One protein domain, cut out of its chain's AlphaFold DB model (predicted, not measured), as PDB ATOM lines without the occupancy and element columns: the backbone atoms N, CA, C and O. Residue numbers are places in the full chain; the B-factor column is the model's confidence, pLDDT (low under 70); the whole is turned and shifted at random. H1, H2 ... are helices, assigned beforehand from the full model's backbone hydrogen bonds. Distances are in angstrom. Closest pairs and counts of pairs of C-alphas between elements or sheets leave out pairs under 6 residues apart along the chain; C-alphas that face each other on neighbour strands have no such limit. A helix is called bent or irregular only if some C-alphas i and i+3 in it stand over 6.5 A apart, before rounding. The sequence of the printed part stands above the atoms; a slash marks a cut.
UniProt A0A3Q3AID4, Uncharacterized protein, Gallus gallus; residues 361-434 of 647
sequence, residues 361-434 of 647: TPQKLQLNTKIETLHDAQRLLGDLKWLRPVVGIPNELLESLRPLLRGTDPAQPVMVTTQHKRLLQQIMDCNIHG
ATOM      1  N   THR A 361      -3.682  22.205 -88.738       92.06
ATOM      2  CA  THR A 361      -2.410  22.598 -88.126       92.06
ATOM      3  C   THR A 361      -2.571  22.807 -86.618       92.06
ATOM      4  O   THR A 361      -3.685  22.982 -86.124       92.06
ATOM      5  N   PRO A 362      -1.485  22.786 -85.833       89.00
ATOM      6  CA  PRO A 362      -1.537  23.144 -84.415       89.00
ATOM      7  C   PRO A 362      -1.917  24.619 -84.175       89.00
ATOM      8  O   PRO A 362      -1.494  25.498 -84.922       89.00
ATOM      9  N   GLN A 363      -2.665  24.928 -83.103       84.00
ATOM     10  CA  GLN A 363      -2.948  26.328 -82.715       84.00
ATOM     11  C   GLN A 363      -1.728  27.045 -82.132       84.00
ATOM     12  O   GLN A 363      -1.497  28.223 -82.404       84.00
ATOM     13  N   LYS A 364      -0.962  26.353 -81.283       66.69
ATOM     14  CA  LYS A 364       0.210  26.920 -80.610       66.69
ATOM     15  C   LYS A 364       1.460  26.643 -81.440       66.69
ATOM     16  O   LYS A 364       2.034  25.560 -81.353       66.69
ATOM     17  N   LEU A 365       1.910  27.640 -82.202       59.19
ATOM     18  CA  LEU A 365       3.213  27.577 -82.877       59.19
ATOM     19  C   LEU A 365       4.400  27.749 -81.906       59.19
ATOM     20  O   LEU A 365       5.495  27.278 -82.203       59.19
ATOM     21  N   GLN A 366       4.206  28.385 -80.744       63.81
ATOM     22  CA  GLN A 366       5.292  28.676 -79.798       63.81
ATOM     23  C   GLN A 366       5.355  27.643 -78.667       63.81
ATOM     24  O   GLN A 366       4.665  27.756 -77.654       63.81
ATOM     25  N   LEU A 367       6.202  26.630 -78.846       73.56
ATOM     26  CA  LEU A 367       6.623  25.741 -77.763       73.56
ATOM     27  C   LEU A 367       7.471  26.533 -76.759       73.56
ATOM     28  O   LEU A 367       8.388  27.252 -77.163       73.56
ATOM     29  N   ASN A 368       7.204  26.389 -75.457       75.12
ATOM     30  CA  ASN A 368       8.080  26.980 -74.447       75.12
ATOM     31  C   ASN A 368       9.404  26.206 -74.409       75.12
ATOM     32  O   ASN A 368       9.457  25.080 -73.923       75.12
ATOM     33  N   THR A 369      10.472  26.810 -74.923       74.12
ATOM     34  CA  THR A 369      11.812  26.202 -74.932       74.12
ATOM     35  C   THR A 369      12.745  26.739 -73.865       74.12
ATOM     36  O   THR A 369      13.896  26.302 -73.781       74.12
ATOM     37  N   LYS A 370      12.248  27.623 -72.994       83.38
ATOM     38  CA  LYS A 370      12.911  27.934 -71.731       83.38
ATOM     39  C   LYS A 370      12.624  26.794 -70.758       83.38
ATOM     40  O   LYS A 370      11.597  26.778 -70.090       83.38
ATOM     41  N   ILE A 371      13.512  25.807 -70.766       86.81
ATOM     42  CA  ILE A 371      13.476  24.663 -69.856       86.81
ATOM     43  C   ILE A 371      14.457  24.962 -68.730       86.81
ATOM     44  O   ILE A 371      15.669  24.928 -68.951       86.81
ATOM     45  N   GLU A 372      13.931  25.270 -67.550       89.44
ATOM     46  CA  GLU A 372      14.733  25.537 -66.353       89.44
ATOM     47  C   GLU A 372      14.580  24.405 -65.334       89.44
ATOM     48  O   GLU A 372      15.546  24.046 -64.659       89.44
ATOM     49  N   THR A 373      13.400  23.783 -65.280       91.31
ATOM     50  CA  THR A 373      13.049  22.738 -64.311       91.31
ATOM     51  C   THR A 373      12.628  21.418 -64.966       91.31
ATOM     52  O   THR A 373      12.318  21.349 -66.161       91.31
ATOM     53  N   LEU A 374      12.572  20.347 -64.166       88.69
ATOM     54  CA  LEU A 374      12.019  19.057 -64.588       88.69
ATOM     55  C   LEU A 374      10.553  19.191 -65.022       88.69
ATOM     56  O   LEU A 374      10.146  18.562 -66.000       88.69
ATOM     57  N   HIS A 375       9.776  20.033 -64.340       87.31
ATOM     58  CA  HIS A 375       8.397  20.331 -64.715       87.31
ATOM     59  C   HIS A 375       8.300  20.933 -66.124       87.31
ATOM     60  O   HIS A 375       7.476  20.486 -66.926       87.31
ATOM     61  N   ASP A 376       9.173  21.887 -66.462       88.69
ATOM     62  CA  ASP A 376       9.200  22.495 -67.798       88.69
ATOM     63  C   ASP A 376       9.522  21.456 -68.876       88.69
ATOM     64  O   ASP A 376       8.867  21.408 -69.920       88.69
ATOM     65  N   ALA A 377      10.490  20.571 -68.606       88.62
ATOM     66  CA  ALA A 377      10.853  19.486 -69.512       88.62
ATOM     67  C   ALA A 377       9.695  18.490 -69.714       88.62
ATOM     68  O   ALA A 377       9.428  18.061 -70.840       88.62
ATOM     69  N   GLN A 378       8.982  18.137 -68.638       86.44
ATOM     70  CA  GLN A 378       7.809  17.260 -68.684       86.44
ATOM     71  C   GLN A 378       6.668  17.885 -69.486       86.44
ATOM     72  O   GLN A 378       6.071  17.209 -70.327       86.44
ATOM     73  N   ARG A 379       6.393  19.175 -69.262       86.88
ATOM     74  CA  ARG A 379       5.371  19.927 -69.993       86.88
ATOM     75  C   ARG A 379       5.692  19.985 -71.481       86.88
ATOM     76  O   ARG A 379       4.832  19.653 -72.291       86.88
ATOM     77  N   LEU A 380       6.938  20.304 -71.832       88.25
ATOM     78  CA  LEU A 380       7.382  20.313 -73.220       88.25
ATOM     79  C   LEU A 380       7.225  18.936 -73.871       88.25
ATOM     80  O   LEU A 380       6.688  18.850 -74.969       88.25
ATOM     81  N   LEU A 381       7.645  17.846 -73.216       86.38
ATOM     82  CA  LEU A 381       7.462  16.511 -73.793       86.38
ATOM     83  C   LEU A 381       5.971  16.160 -73.950       86.38
ATOM     84  O   LEU A 381       5.605  15.494 -74.920       86.38
ATOM     85  N   GLY A 382       5.116  16.607 -73.027       86.00
ATOM     86  CA  GLY A 382       3.661  16.506 -73.148       86.00
ATOM     87  C   GLY A 382       3.141  17.202 -74.406       86.00
ATOM     88  O   GLY A 382       2.477  16.563 -75.222       86.00
ATOM     89  N   ASP A 383       3.528  18.461 -74.611       86.19
ATOM     90  CA  ASP A 383       3.164  19.252 -75.792       86.19
ATOM     91  C   ASP A 383       3.693  18.603 -77.087       86.19
ATOM     92  O   ASP A 383       2.967  18.468 -78.070       86.19
ATOM     93  N   LEU A 384       4.933  18.105 -77.093       87.06
ATOM     94  CA  LEU A 384       5.503  17.418 -78.254       87.06
ATOM     95  C   LEU A 384       4.778  16.109 -78.573       87.06
ATOM     96  O   LEU A 384       4.552  15.814 -79.744       87.06
ATOM     97  N   LYS A 385       4.396  15.328 -77.553       85.56
ATOM     98  CA  LYS A 385       3.590  14.107 -77.721       85.56
ATOM     99  C   LYS A 385       2.212  14.413 -78.300       85.56
ATOM    100  O   LYS A 385       1.742  13.658 -79.146       85.56
ATOM    101  N   TRP A 386       1.606  15.513 -77.866       85.12
ATOM    102  CA  TRP A 386       0.331  16.003 -78.372       85.12
ATOM    103  C   TRP A 386       0.397  16.383 -79.861       85.12
ATOM    104  O   TRP A 386      -0.501  16.045 -80.624       85.12
ATOM    105  N   LEU A 387       1.489  17.013 -80.301       87.81
ATOM    106  CA  LEU A 387       1.657  17.475 -81.685       87.81
ATOM    107  C   LEU A 387       1.962  16.362 -82.699       87.81
ATOM    108  O   LEU A 387       1.752  16.556 -83.899       87.81
ATOM    109  N   ARG A 388       2.467  15.200 -82.255       87.75
ATOM    110  CA  ARG A 388       2.974  14.139 -83.152       87.75
ATOM    111  C   ARG A 388       2.002  13.724 -84.256       87.75
ATOM    112  O   ARG A 388       2.485  13.621 -85.381       87.75
ATOM    113  N   PRO A 389       0.696  13.504 -83.997       89.44
ATOM    114  CA  PRO A 389      -0.227  13.016 -85.022       89.44
ATOM    115  C   PRO A 389      -0.407  13.986 -86.195       89.44
ATOM    116  O   PRO A 389      -0.763  13.558 -87.287       89.44
ATOM    117  N   VAL A 390      -0.126  15.279 -86.000       89.38
ATOM    118  CA  VAL A 390      -0.251  16.310 -87.044       89.38
ATOM    119  C   VAL A 390       1.106  16.701 -87.628       89.38
ATOM    120  O   VAL A 390       1.241  16.888 -88.834       89.38
ATOM    121  N   VAL A 391       2.133  16.784 -86.786       86.50
ATOM    122  CA  VAL A 391       3.452  17.304 -87.175       86.50
ATOM    123  C   VAL A 391       4.409  16.208 -87.660       86.50
ATOM    124  O   VAL A 391       5.325  16.486 -88.430       86.50
ATOM    125  N   GLY A 392       4.211  14.958 -87.232       86.25
ATOM    126  CA  GLY A 392       5.071  13.838 -87.616       86.25
ATOM    127  C   GLY A 392       6.419  13.835 -86.896       86.25
ATOM    128  O   GLY A 392       7.462  13.719 -87.531       86.25
ATOM    129  N   ILE A 393       6.417  13.965 -85.562       86.06
ATOM    130  CA  ILE A 393       7.650  13.965 -84.754       86.06
ATOM    131  C   ILE A 393       8.081  12.511 -84.442       86.06
ATOM    132  O   ILE A 393       7.354  11.800 -83.735       86.06
ATOM    133  N   PRO A 394       9.254  12.053 -84.917       84.00
ATOM    134  CA  PRO A 394       9.756  10.695 -84.735       84.00
ATOM    135  C   PRO A 394      10.311  10.464 -83.325       84.00
ATOM    136  O   PRO A 394      10.648  11.403 -82.598       84.00
ATOM    137  N   ASN A 395      10.396   9.192 -82.925       85.56
ATOM    138  CA  ASN A 395      10.826   8.812 -81.576       85.56
ATOM    139  C   ASN A 395      12.263   9.236 -81.290       85.56
ATOM    140  O   ASN A 395      12.558   9.651 -80.180       85.56
ATOM    141  N   GLU A 396      13.145   9.184 -82.281       82.50
ATOM    142  CA  GLU A 396      14.569   9.456 -82.122       82.50
ATOM    143  C   GLU A 396      14.831  10.906 -81.682       82.50
ATOM    144  O   GLU A 396      15.734  11.161 -80.879       82.50
ATOM    145  N   LEU A 397      14.000  11.858 -82.131       83.94
ATOM    146  CA  LEU A 397      14.053  13.246 -81.659       83.94
ATOM    147  C   LEU A 397      13.592  13.368 -80.199       83.94
ATOM    148  O   LEU A 397      14.219  14.085 -79.421       83.94
ATOM    149  N   LEU A 398      12.539  12.646 -79.804       86.69
ATOM    150  CA  LEU A 398      12.011  12.682 -78.436       86.69
ATOM    151  C   LEU A 398      12.906  11.938 -77.435       86.69
ATOM    152  O   LEU A 398      13.140  12.434 -76.335       86.69
ATOM    153  N   GLU A 399      13.451  10.782 -77.813       83.94
ATOM    154  CA  GLU A 399      14.402  10.020 -76.997       83.94
ATOM    155  C   GLU A 399      15.680  10.824 -76.739       83.94
ATOM    156  O   GLU A 399      16.220  10.789 -75.635       83.94
ATOM    157  N   SER A 400      16.111  11.645 -77.701       85.94
ATOM    158  CA  SER A 400      17.242  12.559 -77.504       85.94
ATOM    159  C   SER A 400      16.979  13.641 -76.444       85.94
ATOM    160  O   SER A 400      17.929  14.205 -75.907       85.94
ATOM    161  N   LEU A 401      15.712  13.924 -76.109       88.00
ATOM    162  CA  LEU A 401      15.318  14.841 -75.030       88.00
ATOM    163  C   LEU A 401      15.074  14.125 -73.694       88.00
ATOM    164  O   LEU A 401      14.992  14.777 -72.654       88.00
ATOM    165  N   ARG A 402      15.013  12.788 -73.677       86.00
ATOM    166  CA  ARG A 402      14.791  11.982 -72.467       86.00
ATOM    167  C   ARG A 402      15.773  12.260 -71.322       86.00
ATOM    168  O   ARG A 402      15.333  12.191 -70.173       86.00
ATOM    169  N   PRO A 403      17.059  12.598 -71.555       87.44
ATOM    170  CA  PRO A 403      17.957  12.985 -70.468       87.44
ATOM    171  C   PRO A 403      17.453  14.166 -69.624       87.44
ATOM    172  O   PRO A 403      17.773  14.214 -68.439       87.44
ATOM    173  N   LEU A 404      16.633  15.064 -70.192       87.00
ATOM    174  CA  LEU A 404      16.026  16.202 -69.484       87.00
ATOM    175  C   LEU A 404      14.975  15.777 -68.446       87.00
ATOM    176  O   LEU A 404      14.607  16.567 -67.586       87.00
ATOM    177  N   LEU A 405      14.490  14.535 -68.519       86.31
ATOM    178  CA  LEU A 405      13.420  14.007 -67.668       86.31
ATOM    179  C   LEU A 405      13.941  13.202 -66.473       86.31
ATOM    180  O   LEU A 405      13.170  12.509 -65.809       86.31
ATOM    181  N   ARG A 406      15.251  13.231 -66.213       83.19
ATOM    182  CA  ARG A 406      15.842  12.533 -65.068       83.19
ATOM    183  C   ARG A 406      15.598  13.329 -63.790       83.19
ATOM    184  O   ARG A 406      16.161  14.402 -63.621       83.19
ATOM    185  N   GLY A 407      14.818  12.755 -62.884       79.69
ATOM    186  CA  GLY A 407      14.546  13.312 -61.563       79.69
ATOM    187  C   GLY A 407      13.183  12.861 -61.049       79.69
ATOM    188  O   GLY A 407      12.386  12.289 -61.794       79.69
ATOM    189  N   THR A 408      12.929  13.089 -59.766       76.81
ATOM    190  CA  THR A 408      11.631  12.805 -59.127       76.81
ATOM    191  C   THR A 408      10.945  14.066 -58.614       76.81
ATOM    192  O   THR A 408       9.740  14.036 -58.385       76.81
ATOM    193  N   ASP A 409      11.693  15.157 -58.439       83.12
ATOM    194  CA  ASP A 409      11.184  16.446 -57.977       83.12
ATOM    195  C   ASP A 409      10.925  17.378 -59.178       83.12
ATOM    196  O   ASP A 409      11.873  17.720 -59.890       83.12
ATOM    197  N   PRO A 410       9.671  17.804 -59.425       84.50
ATOM    198  CA  PRO A 410       9.333  18.728 -60.508       84.50
ATOM    199  C   PRO A 410      10.106  20.056 -60.478       84.50
ATOM    200  O   PRO A 410      10.330  20.635 -61.540       84.50
ATOM    201  N   ALA A 411      10.530  20.532 -59.302       89.00
ATOM    202  CA  ALA A 411      11.263  21.791 -59.150       89.00
ATOM    203  C   ALA A 411      12.775  21.657 -59.408       89.00
ATOM    204  O   ALA A 411      13.497  22.656 -59.401       89.00
ATOM    205  N   GLN A 412      13.274  20.438 -59.637       89.69
ATOM    206  CA  GLN A 412      14.696  20.192 -59.839       89.69
ATOM    207  C   GLN A 412      15.215  20.930 -61.089       89.69
ATOM    208  O   GLN A 412      14.633  20.760 -62.166       89.69
ATOM    209  N   PRO A 413      16.323  21.695 -60.990       89.31
ATOM    210  CA  PRO A 413      16.923  22.355 -62.143       89.31
ATOM    211  C   PRO A 413      17.418  21.358 -63.194       89.31
ATOM    212  O   PRO A 413      18.029  20.337 -62.862       89.31
ATOM    213  N   VAL A 414      17.204  21.676 -64.471       90.19
ATOM    214  CA  VAL A 414      17.610  20.842 -65.610       90.19
ATOM    215  C   VAL A 414      18.626  21.575 -66.481       90.19
ATOM    216  O   VAL A 414      18.436  22.722 -66.871       90.19
ATOM    217  N   MET A 415      19.707  20.882 -66.847       86.62
ATOM    218  CA  MET A 415      20.746  21.433 -67.720       86.62
ATOM    219  C   MET A 415      20.448  21.158 -69.198       86.62
ATOM    220  O   MET A 415      20.536  20.025 -69.679       86.62
ATOM    221  N   VAL A 416      20.158  22.218 -69.954       88.50
ATOM    222  CA  VAL A 416      19.936  22.144 -71.405       88.50
ATOM    223  C   VAL A 416      21.256  22.323 -72.158       88.50
ATOM    224  O   VAL A 416      21.804  23.422 -72.239       88.50
ATOM    225  N   THR A 417      21.764  21.243 -72.756       89.75
ATOM    226  CA  THR A 417      22.978  21.267 -73.585       89.75
ATOM    227  C   THR A 417      22.749  21.975 -74.926       89.75
ATOM    228  O   THR A 417      21.623  22.107 -75.410       89.75
ATOM    229  N   THR A 418      23.833  22.378 -75.593       87.00
ATOM    230  CA  THR A 418      23.786  22.938 -76.956       87.00
ATOM    231  C   THR A 418      23.153  21.970 -77.962       87.00
ATOM    232  O   THR A 418      22.452  22.400 -78.877       87.00
ATOM    233  N   GLN A 419      23.350  20.659 -77.781       87.88
ATOM    234  CA  GLN A 419      22.714  19.634 -78.610       87.88
ATOM    235  C   GLN A 419      21.194  19.623 -78.418       87.88
ATOM    236  O   GLN A 419      20.471  19.617 -79.411       87.88
ATOM    237  N   HIS A 420      20.705  19.696 -77.173       89.25
ATOM    238  CA  HIS A 420      19.269  19.800 -76.905       89.25
ATOM    239  C   HIS A 420      18.676  21.053 -77.561       89.25
ATOM    240  O   HIS A 420      17.650  20.953 -78.222       89.25
ATOM    241  N   LYS A 421      19.350  22.210 -77.483       86.62
ATOM    242  CA  LYS A 421      18.881  23.443 -78.147       86.62
ATOM    243  C   LYS A 421      18.748  23.283 -79.666       86.62
ATOM    244  O   LYS A 421      17.738  23.689 -80.228       86.62
ATOM    245  N   ARG A 422      19.728  22.653 -80.328       86.00
ATOM    246  CA  ARG A 422      19.660  22.370 -81.776       86.00
ATOM    247  C   ARG A 422      18.508  21.428 -82.129       86.00
ATOM    248  O   ARG A 422      17.810  21.676 -83.102       86.00
ATOM    249  N   LEU A 423      18.295  20.376 -81.336       85.50
ATOM    250  CA  LEU A 423      17.185  19.436 -81.534       85.50
ATOM    251  C   LEU A 423      15.827  20.118 -81.352       85.50
ATOM    252  O   LEU A 423      14.921  19.903 -82.148       85.50
ATOM    253  N   LEU A 424      15.694  20.971 -80.336       86.06
ATOM    254  CA  LEU A 424      14.478  21.752 -80.118       86.06
ATOM    255  C   LEU A 424      14.194  22.688 -81.290       86.06
ATOM    256  O   LEU A 424      13.046  22.770 -81.709       86.06
ATOM    257  N   GLN A 425      15.224  23.316 -81.863       82.94
ATOM    258  CA  GLN A 425      15.075  24.127 -83.072       82.94
ATOM    259  C   GLN A 425      14.568  23.287 -84.255       82.94
ATOM    260  O   GLN A 425      13.596  23.665 -84.895       82.94
ATOM    261  N   GLN A 426      15.146  22.103 -84.485       80.38
ATOM    262  CA  GLN A 426      14.674  21.190 -85.534       80.38
ATOM    263  C   GLN A 426      13.208  20.786 -85.328       80.38
ATOM    264  O   GLN A 426      12.435  20.752 -86.280       80.38
ATOM    265  N   ILE A 427      12.803  20.503 -84.087       82.75
ATOM    266  CA  ILE A 427      11.414  20.163 -83.754       82.75
ATOM    267  C   ILE A 427      10.482  21.369 -83.953       82.75
ATOM    268  O   ILE A 427       9.346  21.191 -84.393       82.75
ATOM    269  N   MET A 428      10.938  22.590 -83.663       80.56
ATOM    270  CA  MET A 428      10.172  23.803 -83.964       80.56
ATOM    271  C   MET A 428       9.946  23.968 -85.465       80.56
ATOM    272  O   MET A 428       8.818  24.236 -85.867       80.56
ATOM    273  N   ASP A 429      10.977  23.755 -86.285       76.25
ATOM    274  CA  ASP A 429      10.851  23.819 -87.744       76.25
ATOM    275  C   ASP A 429       9.837  22.773 -88.240       76.25
ATOM    276  O   ASP A 429       8.981  23.072 -89.076       76.25
ATOM    277  N   CYS A 430       9.851  21.569 -87.645       74.94
ATOM    278  CA  CYS A 430       8.824  20.557 -87.898       74.94
ATOM    279  C   CYS A 430       7.429  21.095 -87.558       74.94
ATOM    280  O   CYS A 430       6.519  20.941 -88.361       74.94
ATOM    281  N   ASN A 431       7.253  21.737 -86.399       77.56
ATOM    282  CA  ASN A 431       5.964  22.268 -85.946       77.56
ATOM    283  C   ASN A 431       5.415  23.373 -86.865       77.56
ATOM    284  O   ASN A 431       4.221  23.394 -87.145       77.56
ATOM    285  N   ILE A 432       6.278  24.266 -87.362       75.19
ATOM    286  CA  ILE A 432       5.880  25.375 -88.247       75.19
ATOM    287  C   ILE A 432       5.328  24.850 -89.576       75.19
ATOM    288  O   ILE A 432       4.337  25.370 -90.088       75.19
ATOM    289  N   HIS A 433       5.961  23.822 -90.138       74.38
ATOM    290  CA  HIS A 433       5.570  23.269 -91.436       74.38
ATOM    291  C   HIS A 433       4.677  22.024 -91.339       74.38
ATOM    292  O   HIS A 433       4.181  21.527 -92.354       74.38
ATOM    293  N   GLY A 434       4.486  21.504 -90.130       80.50
ATOM    294  CA  GLY A 434       3.714  20.307 -89.845       80.50
ATOM    295  C   GLY A 434       2.231  20.547 -90.081       80.50
ATOM    296  O   GLY A 434       1.600  21.372 -89.424       80.50
TER     297      GLY A 434
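This is residues 361 to 434 of the 647 residues of an uncharacterized protein of Gallus gallus (UniProt A0A3Q3AID4). Two long helices, H1 and H4, make a V, meeting near their last residues; short H2 and H3 lie on one side of it. Residues 406 to 417 span its wide end. The printed part has 74 residues with four named helices, H1 to H4 in order: all helix, compact, radius of gyration of the C-alphas 11.8 A, spans 33 by 22 by 19 A.

Past residues 361 to 373 find H1, residues 374 to 391, with a kink of 27 degrees near 385; it is irregular, C-alphas 386 and 389 being 7.3 A apart. H2, residues 395 to 399, is close to but not clearly touching H1, closest C-alphas Leu 381 and Leu 398, 7.5 A. H3, residues 402 to 405, touches H1 at residues 374 to 378 alone, closest C-alphas Leu 374 and Leu 405, 6.1 A. H4, residues 418 to 433, touches H1 with 430 to 433 alone, closest C-alphas Asn 431 and Val 391, 5.7 A. They run the same way at a shallow tilt of 34.8 degrees, only just short of steep. Every O i to N i+4 pair is within hydrogen-bond range in H2 and H4, 12 of 14 in H1; H3 is too short.

From C-alpha 374 at (12.019, 19.057, -64.588) H1 runs 24.2 A; H4 runs 23.3 A to C-alpha 433 at (5.570, 23.269, -91.436).

The printed part has no cut; the H3 to H4 link is long. Residues 364 to 366 have pLDDT under 70.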